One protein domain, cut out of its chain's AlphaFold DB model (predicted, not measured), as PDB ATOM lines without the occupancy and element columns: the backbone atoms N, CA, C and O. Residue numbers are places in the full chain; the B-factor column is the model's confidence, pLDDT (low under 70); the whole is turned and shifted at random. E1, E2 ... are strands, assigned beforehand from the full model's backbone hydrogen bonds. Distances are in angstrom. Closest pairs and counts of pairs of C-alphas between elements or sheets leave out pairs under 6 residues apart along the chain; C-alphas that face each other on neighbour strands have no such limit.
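This is residues 848 to 991 of the 1123 residues of a protein of Clostridioides difficile (UniProt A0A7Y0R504). Two small lobes stand end to end, each built of two sheets loosely face to face: E1, E13 and E3 with E2, E12 and E11 in one lobe, and E4, E10, E6 and E7 with E5, E9 and E8 in the other. Residues 874 to 894 lead from the first lobe to the second, and residues 957 to 959 lead back from E10 to E11. The printed part has 144 residues with thirteen named strands, E1 to E13 in chain order, and no named helix; the class is all strand, though 62 residues, under half, are in named elements. The sheet orders are E1 E13 E3, E2 E12 E11, E4 E10 E6 E7 and E5 E9 E8, all antiparallel. The outline is elongated, 53 by 33 by 25 A, and only just loose, close to compact, with a radius of gyration of the C-alphas of 17.7 A.

E1, residues 848 to 850, is the antiparallel neighbour of E13, residues 986 to 990, at 142 degrees, with N 849 and O 987 within hydrogen-bond range at 2.9 A. E3, residues 870 to 873, is antiparallel to E13 at 158 degrees, with N 872 and O 988 at 2.9 A. E2, residues 856 to 859, is the antiparallel neighbour of E12, residues 971 to 977, with N 857 and O 974 at 2.8 A. E12 forms a hairpin with E11, residues 960 to 966, with N 964 and O 973 at 2.8 A. The closest C-alphas of E1 and E2, those of Phe 849 and Ile 857, are 7.0 A apart. Residues 881 to 882 pair in parallel with residues 960 to 961 of E11. E4, residues 895 to 901, is antiparallel to E10, residues 950 to 956, at 160 degrees, with N 898 and O 953 at 2.9 A. E10 is antiparallel to E6, residues 921 to 924, at 177 degrees, with N 923 and O 952 at 2.9 A. E6 and E7, residues 927 to 929, form a hairpin, with N 924 and O 927 at 2.9 A. E7 runs on into E8, residues 932 to 935, at 53 degrees. E8 and E9, residues 938 to 941, form a hairpin, with N 933 and O 940 at 2.9 A. E5, residues 907 to 909, is antiparallel to E9, with N 908 and O 939 at 2.9 A. E10 and E11 meet only through their link.

E1 begins at C-alpha 848, (5.159, 52.121, 1.171). E4 measures 20.4 A, E10 20.5 A, E11 20.3 A and E12 19.9 A from first to last C-alpha. E10 ends at C-alpha 956, (2.616, 38.358, -19.407), and E13 at C-alpha 990, (11.468, 45.776, 0.587).

The two C-alphas farthest apart, those of Pro 861 and Lys 943, are 52.8 A apart. The printed part has no cut; the links E3 to E4 and E5 to E6 are long. The mean pLDDT of the printed part is 78.9, with 23 residues under 70, among them residues 860 to 869 and 967 to 970.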
ATOM      1  N   ILE A 848       6.472  52.070   1.834       77.62
ATOM      2  CA  ILE A 848       5.159  52.121   1.171       77.62
ATOM      3  C   ILE A 848       5.168  53.151   0.038       77.62
ATOM      4  O   ILE A 848       5.188  54.360   0.281       77.62
ATOM      5  N   PHE A 849       5.023  52.673  -1.196       77.00
ATOM      6  CA  PHE A 849       4.885  53.505  -2.387       77.00
ATOM      7  C   PHE A 849       3.417  53.619  -2.809       77.00
ATOM      8  O   PHE A 849       2.648  52.657  -2.744       77.00
ATOM      9  N   LYS A 850       3.012  54.805  -3.275       81.56
ATOM     10  CA  LYS A 850       1.756  54.966  -4.024       81.56
ATOM     11  C   LYS A 850       1.994  54.503  -5.454       81.56
ATOM     12  O   LYS A 850       2.968  54.934  -6.062       81.56
ATOM     13  N   VAL A 851       1.086  53.701  -5.996       81.88
ATOM     14  CA  VAL A 851       1.143  53.300  -7.405       81.88
ATOM     15  C   VAL A 851       0.420  54.372  -8.229       81.88
ATOM     16  O   VAL A 851      -0.779  54.583  -8.024       81.88
ATOM     17  N   PRO A 852       1.113  55.107  -9.114       75.44
ATOM     18  CA  PRO A 852       0.472  56.073  -9.997       75.44
ATOM     19  C   PRO A 852      -0.266  55.371 -11.143       75.44
ATOM     20  O   PRO A 852      -0.068  54.189 -11.414       75.44
ATOM     21  N   TYR A 853      -1.079  56.131 -11.881       70.62
ATOM     22  CA  TYR A 853      -1.835  55.622 -13.035       70.62
ATOM     23  C   TYR A 853      -0.940  55.036 -14.148       70.62
ATOM     24  O   TYR A 853      -1.380  54.186 -14.915       70.62
ATOM     25  N   THR A 854       0.333  55.444 -14.205       72.06
ATOM     26  CA  THR A 854       1.355  54.885 -15.104       72.06
ATOM     27  C   THR A 854       1.805  53.468 -14.734       72.06
ATOM     28  O   THR A 854       2.515  52.860 -15.524       72.06
ATOM     29  N   LYS A 855       1.381  52.925 -13.577       82.56
ATOM     30  CA  LYS A 855       1.753  51.590 -13.052       82.56
ATOM     31  C   LYS A 855       3.248  51.442 -12.732       82.56
ATOM     32  O   LYS A 855       3.759  50.332 -12.599       82.56
ATOM     33  N   THR A 856       3.916  52.580 -12.569       84.50
ATOM     34  CA  THR A 856       5.363  52.699 -12.420       84.50
ATOM     35  C   THR A 856       5.714  53.354 -11.091       84.50
ATOM     36  O   THR A 856       5.218  54.436 -10.788       84.50
ATOM     37  N   ILE A 857       6.591  52.740 -10.309       85.81
ATOM     38  CA  ILE A 857       7.128  53.283  -9.057       85.81
ATOM     39  C   ILE A 857       8.576  53.703  -9.298       85.81
ATOM     40  O   ILE A 857       9.281  53.059 -10.066       85.81
ATOM     41  N   ARG A 858       9.026  54.761  -8.624       82.12
ATOM     42  CA  ARG A 858      10.441  55.135  -8.557       82.12
ATOM     43  C   ARG A 858      10.896  55.148  -7.109       82.12
ATOM     44  O   ARG A 858      10.146  55.599  -6.240       82.12
ATOM     45  N   MET A 859      12.103  54.655  -6.873       76.50
ATOM     46  CA  MET A 859      12.773  54.668  -5.574       76.50
ATOM     47  C   MET A 859      14.233  55.089  -5.743       76.50
ATOM     48  O   MET A 859      14.811  54.903  -6.811       76.50
ATOM     49  N   SER A 860      14.782  55.660  -4.678       63.88
ATOM     50  CA  SER A 860      16.166  56.108  -4.540       63.88
ATOM     51  C   SER A 860      16.518  56.050  -3.041       63.88
ATOM     52  O   SER A 860      15.624  56.335  -2.229       63.88
ATOM     53  N   PRO A 861      17.749  55.676  -2.643       56.56
ATOM     54  CA  PRO A 861      18.852  55.235  -3.507       56.56
ATOM     55  C   PRO A 861      18.560  53.883  -4.181       56.56
ATOM     56  O   PRO A 861      17.592  53.198  -3.830       56.56
ATOM     57  N   ILE A 862      19.369  53.500  -5.170       58.97
ATOM     58  CA  ILE A 862      19.257  52.200  -5.842       58.97
ATOM     59  C   ILE A 862      19.482  51.058  -4.830       58.97
ATOM     60  O   ILE A 862      20.416  51.130  -4.025       58.97
ATOM     61  N   PRO A 863      18.673  49.977  -4.888       58.91
ATOM     62  CA  PRO A 863      18.925  48.745  -4.152       58.91
ATOM     63  C   PRO A 863      20.362  48.252  -4.318       58.91
ATOM     64  O   PRO A 863      20.876  48.186  -5.436       58.91
ATOM     65  N   GLN A 864      20.999  47.864  -3.214       53.50
ATOM     66  CA  GLN A 864      22.350  47.323  -3.244       53.50
ATOM     67  C   GLN A 864      22.414  46.112  -4.188       53.50
ATOM     68  O   GLN A 864      21.497  45.295  -4.246       53.50
ATOM     69  N   GLN A 865      23.512  45.984  -4.927       44.28
ATOM     70  CA  GLN A 865      23.747  44.908  -5.883       44.28
ATOM     71  C   GLN A 865      23.438  43.516  -5.292       44.28
ATOM     72  O   GLN A 865      23.963  43.135  -4.243       44.28
ATOM     73  N   TYR A 866      22.598  42.760  -6.008       47.31
ATOM     74  CA  TYR A 866      22.006  41.465  -5.621       47.31
ATOM     75  C   TYR A 866      20.993  41.485  -4.463       47.31
ATOM     76  O   TYR A 866      20.525  40.416  -4.067       47.31
ATOM     77  N   SER A 867      20.620  42.649  -3.929       50.56
ATOM     78  CA  SER A 867      19.544  42.740  -2.941       50.56
ATOM     79  C   SER A 867      18.188  42.457  -3.608       50.56
ATOM     80  O   SER A 867      17.882  43.045  -4.651       50.56
ATOM     81  N   PRO A 868      17.366  41.541  -3.063       48.25
ATOM     82  CA  PRO A 868      16.075  41.208  -3.645       48.25
ATOM     83  C   PRO A 868      15.071  42.346  -3.438       48.25
ATOM     84  O   PRO A 868      14.865  42.811  -2.318       48.25
ATOM     85  N   ILE A 869      14.378  42.735  -4.508       66.38
ATOM     86  CA  ILE A 869      13.226  43.635  -4.420       66.38
ATOM     87  C   ILE A 869      11.982  42.778  -4.167       66.38
ATOM     88  O   ILE A 869      11.610  41.963  -5.008       66.38
ATOM     89  N   ILE A 870      11.312  42.956  -3.027       70.81
ATOM     90  CA  ILE A 870      10.083  42.216  -2.691       70.81
ATOM     91  C   ILE A 870       8.912  43.190  -2.612       70.81
ATOM     92  O   ILE A 870       8.945  44.137  -1.829       70.81
ATOM     93  N   ILE A 871       7.867  42.959  -3.411       79.06
ATOM     94  CA  ILE A 871       6.708  43.855  -3.535       79.06
ATOM     95  C   ILE A 871       5.438  43.138  -3.086       79.06
ATOM     96  O   ILE A 871       5.045  42.144  -3.689       79.06
ATOM     97  N   TYR A 872       4.750  43.700  -2.093       77.12
ATOM     98  CA  TYR A 872       3.436  43.247  -1.635       77.12
ATOM     99  C   TYR A 872       2.360  44.295  -1.921       77.12
ATOM    100  O   TYR A 872       2.558  45.494  -1.700       77.12
ATOM    101  N   GLU A 873       1.174  43.854  -2.330       83.44
ATOM    102  CA  GLU A 873      -0.028  44.684  -2.234       83.44
ATOM    103  C   GLU A 873      -0.498  44.735  -0.773       83.44
ATOM    104  O   GLU A 873      -0.482  43.732  -0.062       83.44
ATOM    105  N   ILE A 874      -0.889  45.917  -0.285       75.38
ATOM    106  CA  ILE A 874      -1.245  46.080   1.133       75.38
ATOM    107  C   ILE A 874      -2.512  45.271   1.446       75.38
ATOM    108  O   ILE A 874      -3.610  45.661   1.054       75.38
ATOM    109  N   GLY A 875      -2.344  44.184   2.205       68.19
ATOM    110  CA  GLY A 875      -3.415  43.255   2.578       68.19
ATOM    111  C   GLY A 875      -3.447  41.948   1.775       68.19
ATOM    112  O   GLY A 875      -4.370  41.167   1.979       68.19
ATOM    113  N   ILE A 876      -2.466  41.704   0.900       71.94
ATOM    114  CA  ILE A 876      -2.272  40.434   0.183       71.94
ATOM    115  C   ILE A 876      -0.932  39.827   0.626       71.94
ATOM    116  O   ILE A 876       0.076  40.529   0.681       71.94
ATOM    117  N   GLU A 877      -0.927  38.537   0.976       68.00
ATOM    118  CA  GLU A 877       0.273  37.832   1.468       68.00
ATOM    119  C   GLU A 877       1.179  37.302   0.341       68.00
ATOM    120  O   GLU A 877       2.353  37.030   0.577       68.00
ATOM    121  N   GLU A 878       0.665  37.187  -0.885       72.06
ATOM    122  CA  GLU A 878       1.447  36.794  -2.062       72.06
ATOM    123  C   GLU A 878       2.217  38.003  -2.642       72.06
ATOM    124  O   GLU A 878       1.601  39.036  -2.936       72.06
ATOM    125  N   PRO A 879       3.552  37.915  -2.807       78.62
ATOM    126  CA  PRO A 879       4.346  38.967  -3.432       78.62
ATOM    127  C   PRO A 879       4.221  38.940  -4.962       78.62
ATOM    128  O   PRO A 879       3.892  37.918  -5.564       78.62
ATOM    129  N   TYR A 880       4.550  40.058  -5.610       80.81
ATOM    130  CA  TYR A 880       4.663  40.107  -7.069       80.81
ATOM    131  C   TYR A 880       5.911  39.343  -7.535       80.81
ATOM    132  O   TYR A 880       6.975  39.429  -6.918       80.81
ATOM    133  N   THR A 881       5.801  38.639  -8.660       79.12
ATOM    134  CA  THR A 881       6.901  37.877  -9.270       79.12
ATOM    135  C   THR A 881       7.792  38.791 -10.108       79.12
ATOM    136  O   THR A 881       7.321  39.403 -11.068       79.12
ATOM    137  N   GLN A 882       9.087  38.876  -9.799       80.62
ATOM    138  CA  GLN A 882      10.025  39.568 -10.685       80.62
ATOM    139  C   GLN A 882      10.236  38.746 -11.962       80.62
ATOM    140  O   GLN A 882      10.551  37.559 -11.888       80.62
ATOM    141  N   VAL A 883      10.074  39.372 -13.129       72.06
ATOM    142  CA  VAL A 883      10.365  38.759 -14.433       72.06
ATOM    143  C   VAL A 883      11.565  39.435 -15.091       72.06
ATOM    144  O   VAL A 883      11.889  40.584 -14.797       72.06
ATOM    145  N   PHE A 884      12.240  38.705 -15.978       76.56
ATOM    146  CA  PHE A 884      13.468  39.142 -16.653       76.56
ATOM    147  C   PHE A 884      13.360  38.968 -18.176       76.56
ATOM    148  O   PHE A 884      14.340  38.636 -18.839       76.56
ATOM    149  N   PHE A 885      12.159  39.137 -18.740       79.94
ATOM    150  CA  PHE A 885      11.972  39.048 -20.190       79.94
ATOM    151  C   PHE A 885      12.672  40.213 -20.885       79.94
ATOM    152  O   PHE A 885      12.768  41.307 -20.326       79.94
ATOM    153  N   ILE A 886      13.140  39.982 -22.108       75.38
ATOM    154  CA  ILE A 886      13.902  40.953 -22.894       75.38
ATOM    155  C   ILE A 886      13.109  41.261 -24.165       75.38
ATOM    156  O   ILE A 886      12.613  40.358 -24.841       75.38
ATOM    157  N   SER A 887      12.943  42.544 -24.472       74.56
ATOM    158  CA  SER A 887      12.265  43.019 -25.673       74.56
ATOM    159  C   SER A 887      13.126  42.800 -26.925       74.56
ATOM    160  O   SER A 887      14.333  42.569 -26.857       74.56
ATOM    161  N   LYS A 888      12.532  42.997 -28.106       65.56
ATOM    162  CA  LYS A 888      13.265  43.020 -29.386       65.56
ATOM    163  C   LYS A 888      14.314  44.140 -29.495       65.56
ATOM    164  O   LYS A 888      15.110  44.107 -30.422       65.56
ATOM    165  N   THR A 889      14.316  45.109 -28.577       67.31
ATOM    166  CA  THR A 889      15.317  46.187 -28.488       67.31
ATOM    167  C   THR A 889      16.345  45.957 -27.374       67.31
ATOM    168  O   THR A 889      17.128  46.855 -27.087       67.31
ATOM    169  N   GLY A 890      16.350  44.783 -26.727       63.94
ATOM    170  CA  GLY A 890      17.282  44.453 -25.642       63.94
ATOM    171  C   GLY A 890      16.886  44.990 -24.259       63.94
ATOM    172  O   GLY A 890      17.631  44.808 -23.301       63.94
ATOM    173  N   GLU A 891      15.722  45.629 -24.120       71.25
ATOM    174  CA  GLU A 891      15.262  46.215 -22.851       71.25
ATOM    175  C   GLU A 891      14.450  45.220 -22.009       71.25
ATOM    176  O   GLU A 891      13.701  44.407 -22.550       71.25
ATOM    177  N   TYR A 892      14.511  45.322 -20.676       75.19
ATOM    178  CA  TYR A 892      13.653  44.512 -19.805       75.19
ATOM    179  C   TYR A 892      12.159  44.793 -20.040       75.19
ATOM    180  O   TYR A 892      11.710  45.938 -20.128       75.19
ATOM    181  N   SER A 893      11.376  43.717 -20.084       84.88
ATOM    182  CA  SER A 893       9.980  43.684 -20.506       84.88
ATOM    183  C   SER A 893       9.113  42.882 -19.529       84.88
ATOM    184  O   SER A 893       9.549  41.900 -18.935       84.88
ATOM    185  N   LEU A 894       7.846  43.282 -19.394       88.69
ATOM    186  CA  LEU A 894       6.801  42.487 -18.723       88.69
ATOM    187  C   LEU A 894       6.167  41.443 -19.660       88.69
ATOM    188  O   LEU A 894       5.370  40.622 -19.217       88.69
ATOM    189  N   GLU A 895       6.480  41.516 -20.954       91.12
ATOM    190  CA  GLU A 895       5.976  40.669 -22.037       91.12
ATOM    191  C   GLU A 895       7.082  39.727 -22.519       91.12
ATOM    192  O   GLU A 895       8.164  40.201 -22.877       91.12
ATOM    193  N   ASN A 896       6.798  38.423 -22.534       89.75
ATOM    194  CA  ASN A 896       7.649  37.395 -23.133       89.75
ATOM    195  C   ASN A 896       7.183  37.078 -24.563       89.75
ATOM    196  O   ASN A 896       5.989  37.180 -24.844       89.75
ATOM    197  N   GLU A 897       8.092  36.640 -25.439       89.25
ATOM    198  CA  GLU A 897       7.778  36.124 -26.781       89.25
ATOM    199  C   GLU A 897       8.470  34.770 -26.991       89.25
ATOM    200  O   GLU A 897       9.693  34.701 -27.080       89.25
ATOM    201  N   GLU A 898       7.690  33.693 -27.102       87.06
ATOM    202  CA  GLU A 898       8.188  32.355 -27.439       87.06
ATOM    203  C   GLU A 898       7.880  32.027 -28.908       87.06
ATOM    204  O   GLU A 898       6.789  32.318 -29.411       87.06
ATOM    205  N   LYS A 899       8.846  31.416 -29.606       88.31
ATOM    206  CA  LYS A 899       8.733  31.034 -31.020       88.31
ATOM    207  C   LYS A 899       8.952  29.542 -31.205       88.31
ATOM    208  O   LYS A 899       9.914  28.985 -30.686       88.31
ATOM    209  N   PHE A 900       8.094  28.919 -32.004       86.00
ATOM    210  CA  PHE A 900       8.084  27.477 -32.227       86.00
ATOM    211  C   PHE A 900       7.885  27.142 -33.704       86.00
ATOM    212  O   PHE A 900       7.188  27.855 -34.426       86.00
ATOM    213  N   GLU A 901       8.413  25.998 -34.130       88.50
ATOM    214  CA  GLU A 901       7.978  25.325 -35.353       88.50
ATOM    215  C   GLU A 901       6.958  24.241 -34.977       88.50
ATOM    216  O   GLU A 901       7.213  23.402 -34.109       88.50
ATOM    217  N   SER A 902       5.783  24.240 -35.610       81.62
ATOM    218  CA  SER A 902       4.776  23.209 -35.365       81.62
ATOM    219  C   SER A 902       5.286  21.836 -35.795       81.62
ATOM    220  O   SER A 902       5.673  21.631 -36.946       81.62
ATOM    221  N   LEU A 903       5.167  20.855 -34.903       78.69
ATOM    222  CA  LEU A 903       5.438  19.449 -35.203       78.69
ATOM    223  C   LEU A 903       4.208  18.684 -35.733       78.69
ATOM    224  O   LEU A 903       4.338  17.510 -36.079       78.69
ATOM    225  N   GLY A 904       3.042  19.335 -35.843       73.44
ATOM    226  CA  GLY A 904       1.775  18.709 -36.259       73.44
ATOM    227  C   GLY A 904       0.764  18.464 -35.130       73.44
ATOM    228  O   GLY A 904      -0.188  17.714 -35.328       73.44
ATOM    229  N   PHE A 905       0.961  19.043 -33.942       75.31
ATOM    230  CA  PHE A 905       0.120  18.790 -32.763       75.31
ATOM    231  C   PHE A 905      -0.997  19.835 -32.567       75.31
ATOM    232  O   PHE A 905      -1.006  20.897 -33.192       75.31
ATOM    233  N   LYS A 906      -1.954  19.521 -31.679       80.06
ATOM    234  CA  LYS A 906      -2.995  20.451 -31.184       80.06
ATOM    235  C   LYS A 906      -2.602  21.203 -29.917       80.06
ATOM    236  O   LYS A 906      -3.344  22.077 -29.482       80.06
ATOM    237  N   THR A 907      -1.495  20.824 -29.297       82.19
ATOM    238  CA  THR A 907      -1.068  21.321 -27.990       82.19
ATOM    239  C   THR A 907       0.312  21.936 -28.086       82.19
ATOM    240  O   THR A 907       1.194  21.396 -28.755       82.19
ATOM    241  N   LEU A 908       0.489  23.052 -27.389       82.44
ATOM    242  CA  LEU A 908       1.746  23.769 -27.253       82.44
ATOM    243  C   LEU A 908       2.008  24.018 -25.766       82.44
ATOM    244  O   LEU A 908       1.102  24.417 -25.037       82.44
ATOM    245  N   TYR A 909       3.239  23.765 -25.331       80.81
ATOM    246  CA  TYR A 909       3.684  23.975 -23.958       80.81
ATOM    247  C   TYR A 909       4.595  25.197 -23.928       80.81
ATOM    248  O   TYR A 909       5.606  25.217 -24.626       80.81
ATOM    249  N   LEU A 910       4.215  26.199 -23.140       80.75
ATOM    250  CA  LEU A 910       4.978  27.425 -22.929       80.75
ATOM    251  C   LEU A 910       5.951  27.235 -21.760       80.75
ATOM    252  O   LEU A 910       5.677  26.468 -20.828       80.75
ATOM    253  N   GLN A 911       7.086  27.931 -21.803       75.62
ATOM    254  CA  GLN A 911       8.172  27.783 -20.833       75.62
ATOM    255  C   GLN A 911       7.767  28.211 -19.412       75.62
ATOM    256  O   GLN A 911       8.298  27.681 -18.436       75.62
ATOM    257  N   ASN A 912       6.834  29.159 -19.279       77.31
ATOM    258  CA  ASN A 912       6.495  29.781 -17.999       77.31
ATOM    259  C   ASN A 912       5.076  29.424 -17.527       77.31
ATOM    260  O   ASN A 912       4.146  29.338 -18.323       77.31
ATOM    261  N   ILE A 913       4.903  29.263 -16.211       78.88
ATOM    262  CA  ILE A 913       3.609  29.027 -15.544       78.88
ATOM    263  C   ILE A 913       3.012  30.331 -14.998       78.88
ATOM    264  O   ILE A 913       3.722  31.320 -14.840       78.88
ATOM    265  N   GLY A 914       1.714  30.337 -14.675       81.31
ATOM    266  CA  GLY A 914       1.052  31.529 -14.124       81.31
ATOM    267  C   GLY A 914       0.836  32.647 -15.153       81.31
ATOM    268  O   GLY A 914       0.886  33.825 -14.810       81.31
ATOM    269  N   ILE A 915       0.612  32.282 -16.416       86.44
ATOM    270  CA  ILE A 915       0.395  33.204 -17.538       86.44
ATOM    271  C   ILE A 915      -0.901  34.002 -17.354       86.44
ATOM    272  O   ILE A 915      -1.945  33.427 -17.056       86.44
ATOM    273  N   ASP A 916      -0.868  35.319 -17.572       89.31
ATOM    274  CA  ASP A 916      -2.075  36.135 -17.705       89.31
ATOM    275  C   ASP A 916      -2.761  35.838 -19.048       89.31
ATOM    276  O   ASP A 916      -2.420  36.384 -20.101       89.31
ATOM    277  N   GLU A 917      -3.777  34.982 -18.961       86.00
ATOM    278  CA  GLU A 917      -4.689  34.546 -20.024       86.00
ATOM    279  C   GLU A 917      -5.395  35.703 -20.761       86.00
ATOM    280  O   GLU A 917      -5.890  35.506 -21.866       86.00
ATOM    281  N   THR A 918      -5.441  36.916 -20.195       85.56
ATOM    282  CA  THR A 918      -5.990  38.114 -20.859       85.56
ATOM    283  C   THR A 918      -4.969  38.851 -21.729       85.56
ATOM    284  O   THR A 918      -5.342  39.728 -22.507       85.56
ATOM    285  N   THR A 919      -3.685  38.498 -21.612       89.94
ATOM    286  CA  THR A 919      -2.567  39.124 -22.342       89.94
ATOM    287  C   THR A 919      -1.948  38.232 -23.410       89.94
ATOM    288  O   THR A 919      -1.021  38.674 -24.088       89.94
ATOM    289  N   ILE A 920      -2.409  36.984 -23.537       89.88
ATOM    290  CA  ILE A 920      -1.843  36.045 -24.498       89.88
ATOM    291  C   ILE A 920      -2.282  36.384 -25.930       89.88
ATOM    292  O   ILE A 920      -3.465  36.512 -26.236       89.88
ATOM    293  N   GLU A 921      -1.307  36.501 -26.823       92.00
ATOM    294  CA  GLU A 921      -1.498  36.683 -28.256       92.00
ATOM    295  C   GLU A 921      -0.761  35.572 -29.003       92.00
ATOM    296  O   GLU A 921       0.431  35.352 -28.787       92.00
ATOM    297  N   ILE A 922      -1.454  34.882 -29.911       92.06
ATOM    298  CA  ILE A 922      -0.878  33.784 -30.694       92.06
ATOM    299  C   ILE A 922      -0.988  34.101 -32.177       92.06
ATOM    300  O   ILE A 922      -2.069  34.417 -32.673       92.06
ATOM    301  N   THR A 923       0.122  33.960 -32.896       91.94
ATOM    302  CA  THR A 923       0.170  34.031 -34.360       91.94
ATOM    303  C   THR A 923       0.687  32.718 -34.932       91.94
ATOM    304  O   THR A 923       1.635  32.144 -34.400       91.94
ATOM    305  N   ILE A 924       0.074  32.241 -36.016       89.19
ATOM    306  CA  ILE A 924       0.543  31.086 -36.793       89.19
ATOM    307  C   ILE A 924       0.805  31.571 -38.217       89.19
ATOM    308  O   ILE A 924      -0.124  32.019 -38.886       89.19
ATOM    309  N   ASN A 925       2.054  31.489 -38.679       88.69
ATOM    310  CA  ASN A 925       2.512  32.073 -39.947       88.69
ATOM    311  C   ASN A 925       2.048  33.541 -40.087       88.69
ATOM    312  O   ASN A 925       1.431  33.917 -41.082       88.69
ATOM    313  N   ASP A 926       2.268  34.327 -39.026       86.81
ATOM    314  CA  ASP A 926       1.869  35.736 -38.863       86.81
ATOM    315  C   ASP A 926       0.351  36.030 -38.892       86.81
ATOM    316  O   ASP A 926      -0.066  37.189 -38.859       86.81
ATOM    317  N   ILE A 927      -0.503  34.999 -38.868       87.81
ATOM    318  CA  ILE A 927      -1.962  35.137 -38.749       87.81
ATOM    319  C   ILE A 927      -2.375  34.998 -37.280       87.81
ATOM    320  O   ILE A 927      -2.165  33.947 -36.673       87.81
ATOM    321  N   SER A 928      -2.992  36.038 -36.710       89.06
ATOM    322  CA  SER A 928      -3.538  36.010 -35.346       89.06
ATOM    323  C   SER A 928      -4.625  34.947 -35.179       89.06
ATOM    324  O   SER A 928      -5.583  34.880 -35.952       89.06
ATOM    325  N   MET A 929      -4.499  34.152 -34.122       85.12
ATOM    326  CA  MET A 929      -5.462  33.136 -33.715       85.12
ATOM    327  C   MET A 929      -6.316  33.656 -32.561       85.12
ATOM    328  O   MET A 929      -5.793  34.295 -31.656       85.12
ATOM    329  N   ASN A 930      -7.607  33.310 -32.560       79.19
ATOM    330  CA  ASN A 930      -8.534  33.568 -31.444       79.19
ATOM    331  C   ASN A 930      -9.202  32.277 -30.917       79.19
ATOM    332  O   ASN A 930      -9.954  32.318 -29.950       79.19
ATOM    333  N   ASN A 931      -8.952  31.133 -31.568       82.19
ATOM    334  CA  ASN A 931      -9.605  29.849 -31.300       82.19
ATOM    335  C   ASN A 931      -8.633  28.878 -30.608       82.19
ATOM    336  O   ASN A 931      -8.143  27.917 -31.212       82.19
ATOM    337  N   TYR A 932      -8.331  29.160 -29.345       86.31
ATOM    338  CA  TYR A 932      -7.553  28.296 -28.461       86.31
ATOM    339  C   TYR A 932      -8.063  28.423 -27.024       86.31
ATOM    340  O   TYR A 932      -8.593  29.461 -26.636       86.31
ATOM    341  N   ASN A 933      -7.864  27.373 -26.232       85.50
ATOM    342  CA  ASN A 933      -7.975  27.431 -24.778       85.50
ATOM    343  C   ASN A 933      -6.568  27.411 -24.178       85.50
ATOM    344  O   ASN A 933      -5.672  26.774 -24.733       85.50
ATOM    345  N   ILE A 934      -6.382  28.066 -23.038       83.19
ATOM    346  CA  ILE A 934      -5.155  27.994 -22.245       83.19
ATOM    347  C   ILE A 934      -5.485  27.461 -20.850       83.19
ATOM    348  O   ILE A 934      -6.452  27.891 -20.228       83.19
ATOM    349  N   GLU A 935      -4.684  26.514 -20.368       79.44
ATOM    350  CA  GLU A 935      -4.722  26.028 -18.991       79.44
ATOM    351  C   GLU A 935      -3.294  26.070 -18.428       79.44
ATOM    352  O   GLU A 935      -2.410  25.329 -18.863       79.44
ATOM    353  N   ASN A 936      -3.055  26.986 -17.483       78.69
ATOM    354  CA  ASN A 936      -1.733  27.308 -16.932       78.69
ATOM    355  C   ASN A 936      -0.691  27.697 -18.009       78.69
ATOM    356  O   ASN A 936      -0.664  28.850 -18.427       78.69
ATOM    357  N   ASN A 937       0.155  26.759 -18.451       86.38
ATOM    358  CA  ASN A 937       1.165  26.955 -19.501       86.38
ATOM    359  C   ASN A 937       0.901  26.117 -20.767       86.38
ATOM    360  O   ASN A 937       1.764  26.022 -21.639       86.38
ATOM    361  N   VAL A 938      -0.269  25.480 -20.867       85.06
ATOM    362  CA  VAL A 938      -0.644  24.614 -21.989       85.06
ATOM    363  C   VAL A 938      -1.682  25.318 -22.853       85.06
ATOM    364  O   VAL A 938      -2.789  25.598 -22.398       85.06
ATOM    365  N   VAL A 939      -1.343  25.570 -24.115       85.88
ATOM    366  CA  VAL A 939      -2.273  26.074 -25.132       85.88
ATOM    367  C   VAL A 939      -2.831  24.896 -25.925       85.88
ATOM    368  O   VAL A 939      -2.076  24.060 -26.424       85.88
ATOM    369  N   VAL A 940      -4.154  24.851 -26.082       87.69
ATOM    370  CA  VAL A 940      -4.893  23.823 -26.823       87.69
ATOM    371  C   VAL A 940      -5.658  24.471 -27.978       87.69
ATOM    372  O   VAL A 940      -6.593  25.243 -27.768       87.69
ATOM    373  N   PHE A 941      -5.287  24.129 -29.209       87.50
ATOM    374  CA  PHE A 941      -5.924  24.599 -30.439       87.50
ATOM    375  C   PHE A 941      -7.080  23.676 -30.861       87.50
ATOM    376  O   PHE A 941      -7.011  22.455 -30.705       87.50
ATOM    377  N   GLU A 942      -8.136  24.228 -31.473       84.12
ATOM    378  CA  GLU A 942      -9.281  23.431 -31.965       84.12
ATOM    379  C   GLU A 942      -8.872  22.361 -33.006       84.12
ATOM    380  O   GLU A 942      -9.467  21.277 -33.104       84.12
ATOM    381  N   LYS A 943      -7.842  22.661 -33.804       82.94
ATOM    382  CA  LYS A 943      -7.345  21.845 -34.921       82.94
ATOM    383  C   LYS A 943      -5.826  21.696 -34.846       82.94
ATOM    384  O   LYS A 943      -5.150  22.500 -34.216       82.94
ATOM    385  N   GLU A 944      -5.310  20.654 -35.494       85.00
ATOM    386  CA  GLU A 944      -3.864  20.433 -35.627       85.00
ATOM    387  C   GLU A 944      -3.235  21.552 -36.452       85.00
ATOM    388  O   GLU A 944      -3.749  21.919 -37.511       85.00
ATOM    389  N   ILE A 945      -2.117  22.090 -35.963       85.88
ATOM    390  CA  ILE A 945      -1.349  23.101 -36.686       85.88
ATOM    391  C   ILE A 945      -0.453  22.373 -37.695       85.88
ATOM    392  O   ILE A 945       0.339  21.530 -37.266       85.88
ATOM    393  N   PRO A 946      -0.504  22.680 -39.006       83.00
ATOM    394  CA  PRO A 946       0.310  21.994 -40.008       83.00
ATOM    395  C   PRO A 946       1.799  21.995 -39.653       83.00
ATOM    396  O   PRO A 946       2.347  23.033 -39.269       83.00
ATOM    397  N   LYS A 947       2.449  20.834 -39.789       84.75
ATOM    398  CA  LYS A 947       3.880  20.676 -39.502       84.75
ATOM    399  C   LYS A 947       4.711  21.654 -40.345       84.75
ATOM    400  O   LYS A 947       4.465  21.771 -41.544       84.75
ATOM    401  N   GLY A 948       5.669  22.336 -39.721       79.44
ATOM    402  CA  GLY A 948       6.481  23.386 -40.347       79.44
ATOM    403  C   GLY A 948       5.875  24.794 -40.302       79.44
ATOM    404  O   GLY A 948       6.466  25.717 -40.852       79.44
ATOM    405  N   SER A 949       4.709  24.991 -39.672       87.75
ATOM    406  CA  SER A 949       4.175  26.343 -39.431       87.75
ATOM    407  C   SER A 949       4.914  27.026 -38.283       87.75
ATOM    408  O   SER A 949       5.062  26.424 -37.219       87.75
ATOM    409  N   THR A 950       5.294  28.290 -38.448       90.81
ATOM    410  CA  THR A 950       5.859  29.115 -37.372       90.81
ATOM    411  C   THR A 950       4.746  29.564 -36.432       90.81
ATOM    412  O   THR A 950       3.746  30.121 -36.887       90.81
ATOM    413  N   ILE A 951       4.911  29.354 -35.129       87.94
ATOM    414  CA  ILE A 951       4.001  29.835 -34.085       87.94
ATOM    415  C   ILE A 951       4.768  30.847 -33.230       87.94
ATOM    416  O   ILE A 951       5.785  30.480 -32.645       87.94
ATOM    417  N   ASN A 952       4.282  32.085 -33.118       90.50
ATOM    418  CA  ASN A 952       4.784  33.039 -32.121       90.50
ATOM    419  C   ASN A 952       3.703  33.265 -31.060       90.50
ATOM    420  O   ASN A 952       2.554  33.555 -31.408       90.50
ATOM    421  N   VAL A 953       4.079  33.168 -29.786       90.31
ATOM    422  CA  VAL A 953       3.196  33.378 -28.634       90.31
ATOM    423  C   VAL A 953       3.770  34.488 -27.762       90.31
ATOM    424  O   VAL A 953       4.907  34.387 -27.310       90.31
ATOM    425  N   ARG A 954       2.983  35.537 -27.509       91.94
ATOM    426  CA  ARG A 954       3.330  36.636 -26.596       91.94
ATOM    427  C   ARG A 954       2.400  36.641 -25.399       91.94
ATOM    428  O   ARG A 954       1.218  36.387 -25.585       91.94
ATOM    429  N   TYR A 955       2.905  36.906 -24.197       91.94
ATOM    430  CA  TYR A 955       2.087  36.936 -22.974       91.94
ATOM    431  C   TYR A 955       2.817  37.612 -21.798       91.94
ATOM    432  O   TYR A 955       4.012  37.903 -21.871       91.94
ATOM    433  N   LYS A 956       2.097  37.840 -20.689       92.06
ATOM    434  CA  LYS A 956       2.616  38.358 -19.407       92.06
ATOM    435  C   LYS A 956       2.365  37.353 -18.275       92.06
ATOM    436  O   LYS A 956       1.532  36.463 -18.417       92.06
ATOM    437  N   ILE A 957       3.081  37.466 -17.158       87.50
ATOM    438  CA  ILE A 957       2.881  36.617 -15.964       87.50
ATOM    439  C   ILE A 957       1.973  37.338 -14.972       87.50
ATOM    440  O   ILE A 957       2.210  38.514 -14.698       87.50
ATOM    441  N   LYS A 958       0.975  36.650 -14.402       86.94
ATOM    442  CA  LYS A 958       0.058  37.217 -13.399       86.94
ATOM    443  C   LYS A 958       0.848  37.807 -12.225       86.94
ATOM    444  O   LYS A 958       1.743  37.159 -11.694       86.94
ATOM    445  N   ASN A 959       0.481  39.021 -11.803       87.44
ATOM    446  CA  ASN A 959       1.070  39.719 -10.649       87.44
ATOM    447  C   ASN A 959       2.608  39.785 -10.713       87.44
ATOM    448  O   ASN A 959       3.303  39.303  -9.822       87.44
ATOM    449  N   SER A 960       3.145  40.366 -11.787       86.31
ATOM    450  CA  SER A 960       4.585  40.443 -12.058       86.31
ATOM    451  C   SER A 960       5.135  41.872 -12.064       86.31
ATOM    452  O   SER A 960       4.386  42.850 -12.137       86.31
ATOM    453  N   PHE A 961       6.458  42.012 -11.975       89.06
ATOM    454  CA  PHE A 961       7.142  43.296 -12.118       89.06
ATOM    455  C   PHE A 961       8.505  43.181 -12.810       89.06
ATOM    456  O   PHE A 961       9.129  42.121 -12.808       89.06
ATOM    457  N   ILE A 962       8.981  44.303 -13.352       81.81
ATOM    458  CA  ILE A 962      10.380  44.507 -13.761       81.81
ATOM    459  C   ILE A 962      10.971  45.715 -13.033       81.81
ATOM    460  O   ILE A 962      10.232  46.627 -12.656       81.81
ATOM    461  N   ALA A 963      12.293  45.728 -12.871       78.75
ATOM    462  CA  ALA A 963      13.059  46.826 -12.288       78.75
ATOM    463  C   ALA A 963      14.088  47.343 -13.309       78.75
ATOM    464  O   ALA A 963      14.817  46.554 -13.907       78.75
ATOM    465  N   LEU A 964      14.123  48.659 -13.517       79.00
ATOM    466  CA  LEU A 964      14.962  49.352 -14.497       79.00
ATOM    467  C   LEU A 964      15.873  50.339 -13.765       79.00
ATOM    468  O   LEU A 964      15.393  51.334 -13.225       79.00
ATOM    469  N   TYR A 965      17.166  50.042 -13.707       70.50
ATOM    470  CA  TYR A 965      18.138  50.795 -12.915       70.50
ATOM    471  C   TYR A 965      18.722  51.972 -13.712       70.50
ATOM    472  O   TYR A 965      19.219  51.782 -14.820       70.50
ATOM    473  N   ASP A 966      18.693  53.174 -13.134       71.12
ATOM    474  CA  ASP A 966      19.281  54.410 -13.663       71.12
ATOM    475  C   ASP A 966      20.441  54.826 -12.747       71.12
ATOM    476  O   ASP A 966      20.314  55.695 -11.879       71.12
ATOM    477  N   TYR A 967      21.578  54.143 -12.909       58.06
ATOM    478  CA  TYR A 967      22.767  54.313 -12.064       58.06
ATOM    479  C   TYR A 967      23.349  55.736 -12.093       58.06
ATOM    480  O   TYR A 967      24.016  56.129 -11.140       58.06
ATOM    481  N   GLU A 968      23.076  56.529 -13.136       60.91
ATOM    482  CA  GLU A 968      23.494  57.937 -13.204       60.91
ATOM    483  C   GLU A 968      22.693  58.840 -12.255       60.91
ATOM    484  O   GLU A 968      23.214  59.844 -11.767       60.91
ATOM    485  N   LYS A 969      21.414  58.515 -12.016       62.06
ATOM    486  CA  LYS A 969      20.500  59.307 -11.171       62.06
ATOM    487  C   LYS A 969      20.291  58.715  -9.782       62.06
ATOM    488  O   LYS A 969      19.611  59.340  -8.974       62.06
ATOM    489  N   ASP A 970      20.855  57.536  -9.524       62.81
ATOM    490  CA  ASP A 970      20.594  56.731  -8.329       62.81
ATOM    491  C   ASP A 970      19.084  56.485  -8.110       62.81
ATOM    492  O   ASP A 970      18.563  56.542  -6.993       62.81
ATOM    493  N   GLU A 971      18.364  56.211  -9.208       73.06
ATOM    494  CA  GLU A 971      16.954  55.801  -9.208       73.06
ATOM    495  C   GLU A 971      16.800  54.376  -9.774       73.06
ATOM    496  O   GLU A 971      17.486  53.987 -10.717       73.06
ATOM    497  N   VAL A 972      15.831  53.603  -9.271       76.50
ATOM    498  CA  VAL A 972      15.296  52.434  -9.997       76.50
ATOM    499  C   VAL A 972      13.801  52.605 -10.254       76.50
ATOM    500  O   VAL A 972      13.016  52.967  -9.370       76.50
ATOM    501  N   GLU A 973      13.410  52.356 -11.501       87.81
ATOM    502  CA  GLU A 973      12.040  52.419 -11.989       87.81
ATOM    503  C   GLU A 973      11.427  51.009 -12.038       87.81
ATOM    504  O   GLU A 973      11.835  50.151 -12.818       87.81
ATOM    505  N   ILE A 974      10.413  50.769 -11.208       87.56
ATOM    506  CA  ILE A 974       9.692  49.497 -11.119       87.56
ATOM    507  C   ILE A 974       8.387  49.596 -11.905       87.56
ATOM    508  O   ILE A 974       7.523  50.405 -11.562       87.56
ATOM    509  N   LYS A 975       8.197  48.742 -12.914       90.38
ATOM    510  CA  LYS A 975       6.949  48.652 -13.693       90.38
ATOM    511  C   LYS A 975       6.163  47.417 -13.256       90.38
ATOM    512  O   LYS A 975       6.694  46.309 -13.297       90.38
ATOM    513  N   LEU A 976       4.908  47.609 -12.844       89.56
ATOM    514  CA  LEU A 976       4.026  46.555 -12.331       89.56
ATOM    515  C   LEU A 976       3.025  46.068 -13.389       89.56
ATOM    516  O   LEU A 976       2.428  46.865 -14.118       89.56
ATOM    517  N   HIS A 977       2.735  44.771 -13.371       89.44
ATOM    518  CA  HIS A 977       1.599  44.150 -14.040       89.44
ATOM    519  C   HIS A 977       0.777  43.344 -13.022       89.44
ATOM    520  O   HIS A 977       1.313  42.536 -12.270       89.44
ATOM    521  N   LYS A 978      -0.539  43.558 -13.007       85.06
ATOM    522  CA  LYS A 978      -1.501  42.840 -12.163       85.06
ATOM    523  C   LYS A 978      -2.566  42.175 -13.035       85.06
ATOM    524  O   LYS A 978      -3.051  42.812 -13.972       85.06
ATOM    525  N   PHE A 979      -2.927  40.945 -12.668       75.62
ATOM    526  CA  PHE A 979      -4.113  40.242 -13.159       75.62
ATOM    527  C   PHE A 979      -5.356  40.856 -12.488       75.62
ATOM    528  O   PHE A 979      -5.330  41.068 -11.277       75.62
ATOM    529  N   GLU A 980      -6.425  41.116 -13.254       66.69
ATOM    530  CA  GLU A 980      -7.651  41.879 -12.894       66.69
ATOM    531  C   GLU A 980      -7.617  43.414 -13.115       66.69
ATOM    532  O   GLU A 980      -6.581  44.076 -13.089       66.69
ATOM    533  N   GLU A 981      -8.806  44.007 -13.315       55.75
ATOM    534  CA  GLU A 981      -8.998  45.407 -13.746       55.75
ATOM    535  C   GLU A 981      -8.470  46.477 -12.770       55.75
ATOM    536  O   GLU A 981      -8.223  47.617 -13.176       55.75
ATOM    537  N   LYS A 982      -8.313  46.156 -11.477       72.19
ATOM    538  CA  LYS A 982      -8.002  47.151 -10.439       72.19
ATOM    539  C   LYS A 982      -6.595  46.989  -9.867       72.19
ATOM    540  O   LYS A 982      -6.345  46.194  -8.962       72.19
ATOM    541  N   TYR A 983      -5.702  47.851 -10.346       76.62
ATOM    542  CA  TYR A 983      -4.344  47.989  -9.823       76.62
ATOM    543  C   TYR A 983      -4.351  48.425  -8.345       76.62
ATOM    544  O   TYR A 983      -5.232  49.199  -7.940       76.62
ATOM    545  N   PRO A 984      -3.372  47.971  -7.536       79.31
ATOM    546  CA  PRO A 984      -3.174  48.475  -6.182       79.31
ATOM    547  C   PRO A 984      -3.038  49.998  -6.190       79.31
ATOM    548  O   PRO A 984      -2.410  50.567  -7.073       79.31
ATOM    549  N   THR A 985      -3.574  50.673  -5.172       79.94
ATOM    550  CA  THR A 985      -3.322  52.119  -4.976       79.94
ATOM    551  C   THR A 985      -2.022  52.386  -4.213       79.94
ATOM    552  O   THR A 985      -1.458  53.482  -4.278       79.94
ATOM    553  N   LYS A 986      -1.543  51.378  -3.480       81.75
ATOM    554  CA  LYS A 986      -0.292  51.367  -2.730       81.75
ATOM    555  C   LYS A 986       0.281  49.955  -2.726       81.75
ATOM    556  O   LYS A 986      -0.478  48.996  -2.588       81.75
ATOM    557  N   VAL A 987       1.599  49.857  -2.779       81.62
ATOM    558  CA  VAL A 987       2.348  48.624  -2.515       81.62
ATOM    559  C   VAL A 987       3.396  48.893  -1.443       81.62
ATOM    560  O   VAL A 987       3.790  50.040  -1.215       81.62
ATOM    561  N   LYS A 988       3.831  47.834  -0.771       80.62
ATOM    562  CA  LYS A 988       4.923  47.852   0.193       80.62
ATOM    563  C   LYS A 988       6.118  47.141  -0.430       80.62
ATOM    564  O   LYS A 988       5.967  46.007  -0.876       80.62
ATOM    565  N   VAL A 989       7.260  47.818  -0.496       71.31
ATOM    566  CA  VAL A 989       8.459  47.334  -1.180       71.31
ATOM    567  C   VAL A 989       9.617  47.223  -0.197       71.31
ATOM    568  O   VAL A 989       9.865  48.144   0.578       71.31
ATOM    569  N   TYR A 990      10.306  46.092  -0.233       66.31
ATOM    570  CA  TYR A 990      11.468  45.776   0.587       66.31
ATOM    571  C   TYR A 990      12.684  45.622  -0.330       66.31
ATOM    572  O   TYR A 990      12.566  44.987  -1.377       66.31
ATOM    573  N   PHE A 991      13.806  46.228   0.051       60.56
ATOM    574  CA  PHE A 991      15.111  46.189  -0.614       60.56
ATOM    575  C   PHE A 991      16.171  46.671   0.394       60.56
ATOM    576  O   PHE A 991      15.792  47.262   1.400       60.56
TER     577      PHE A 991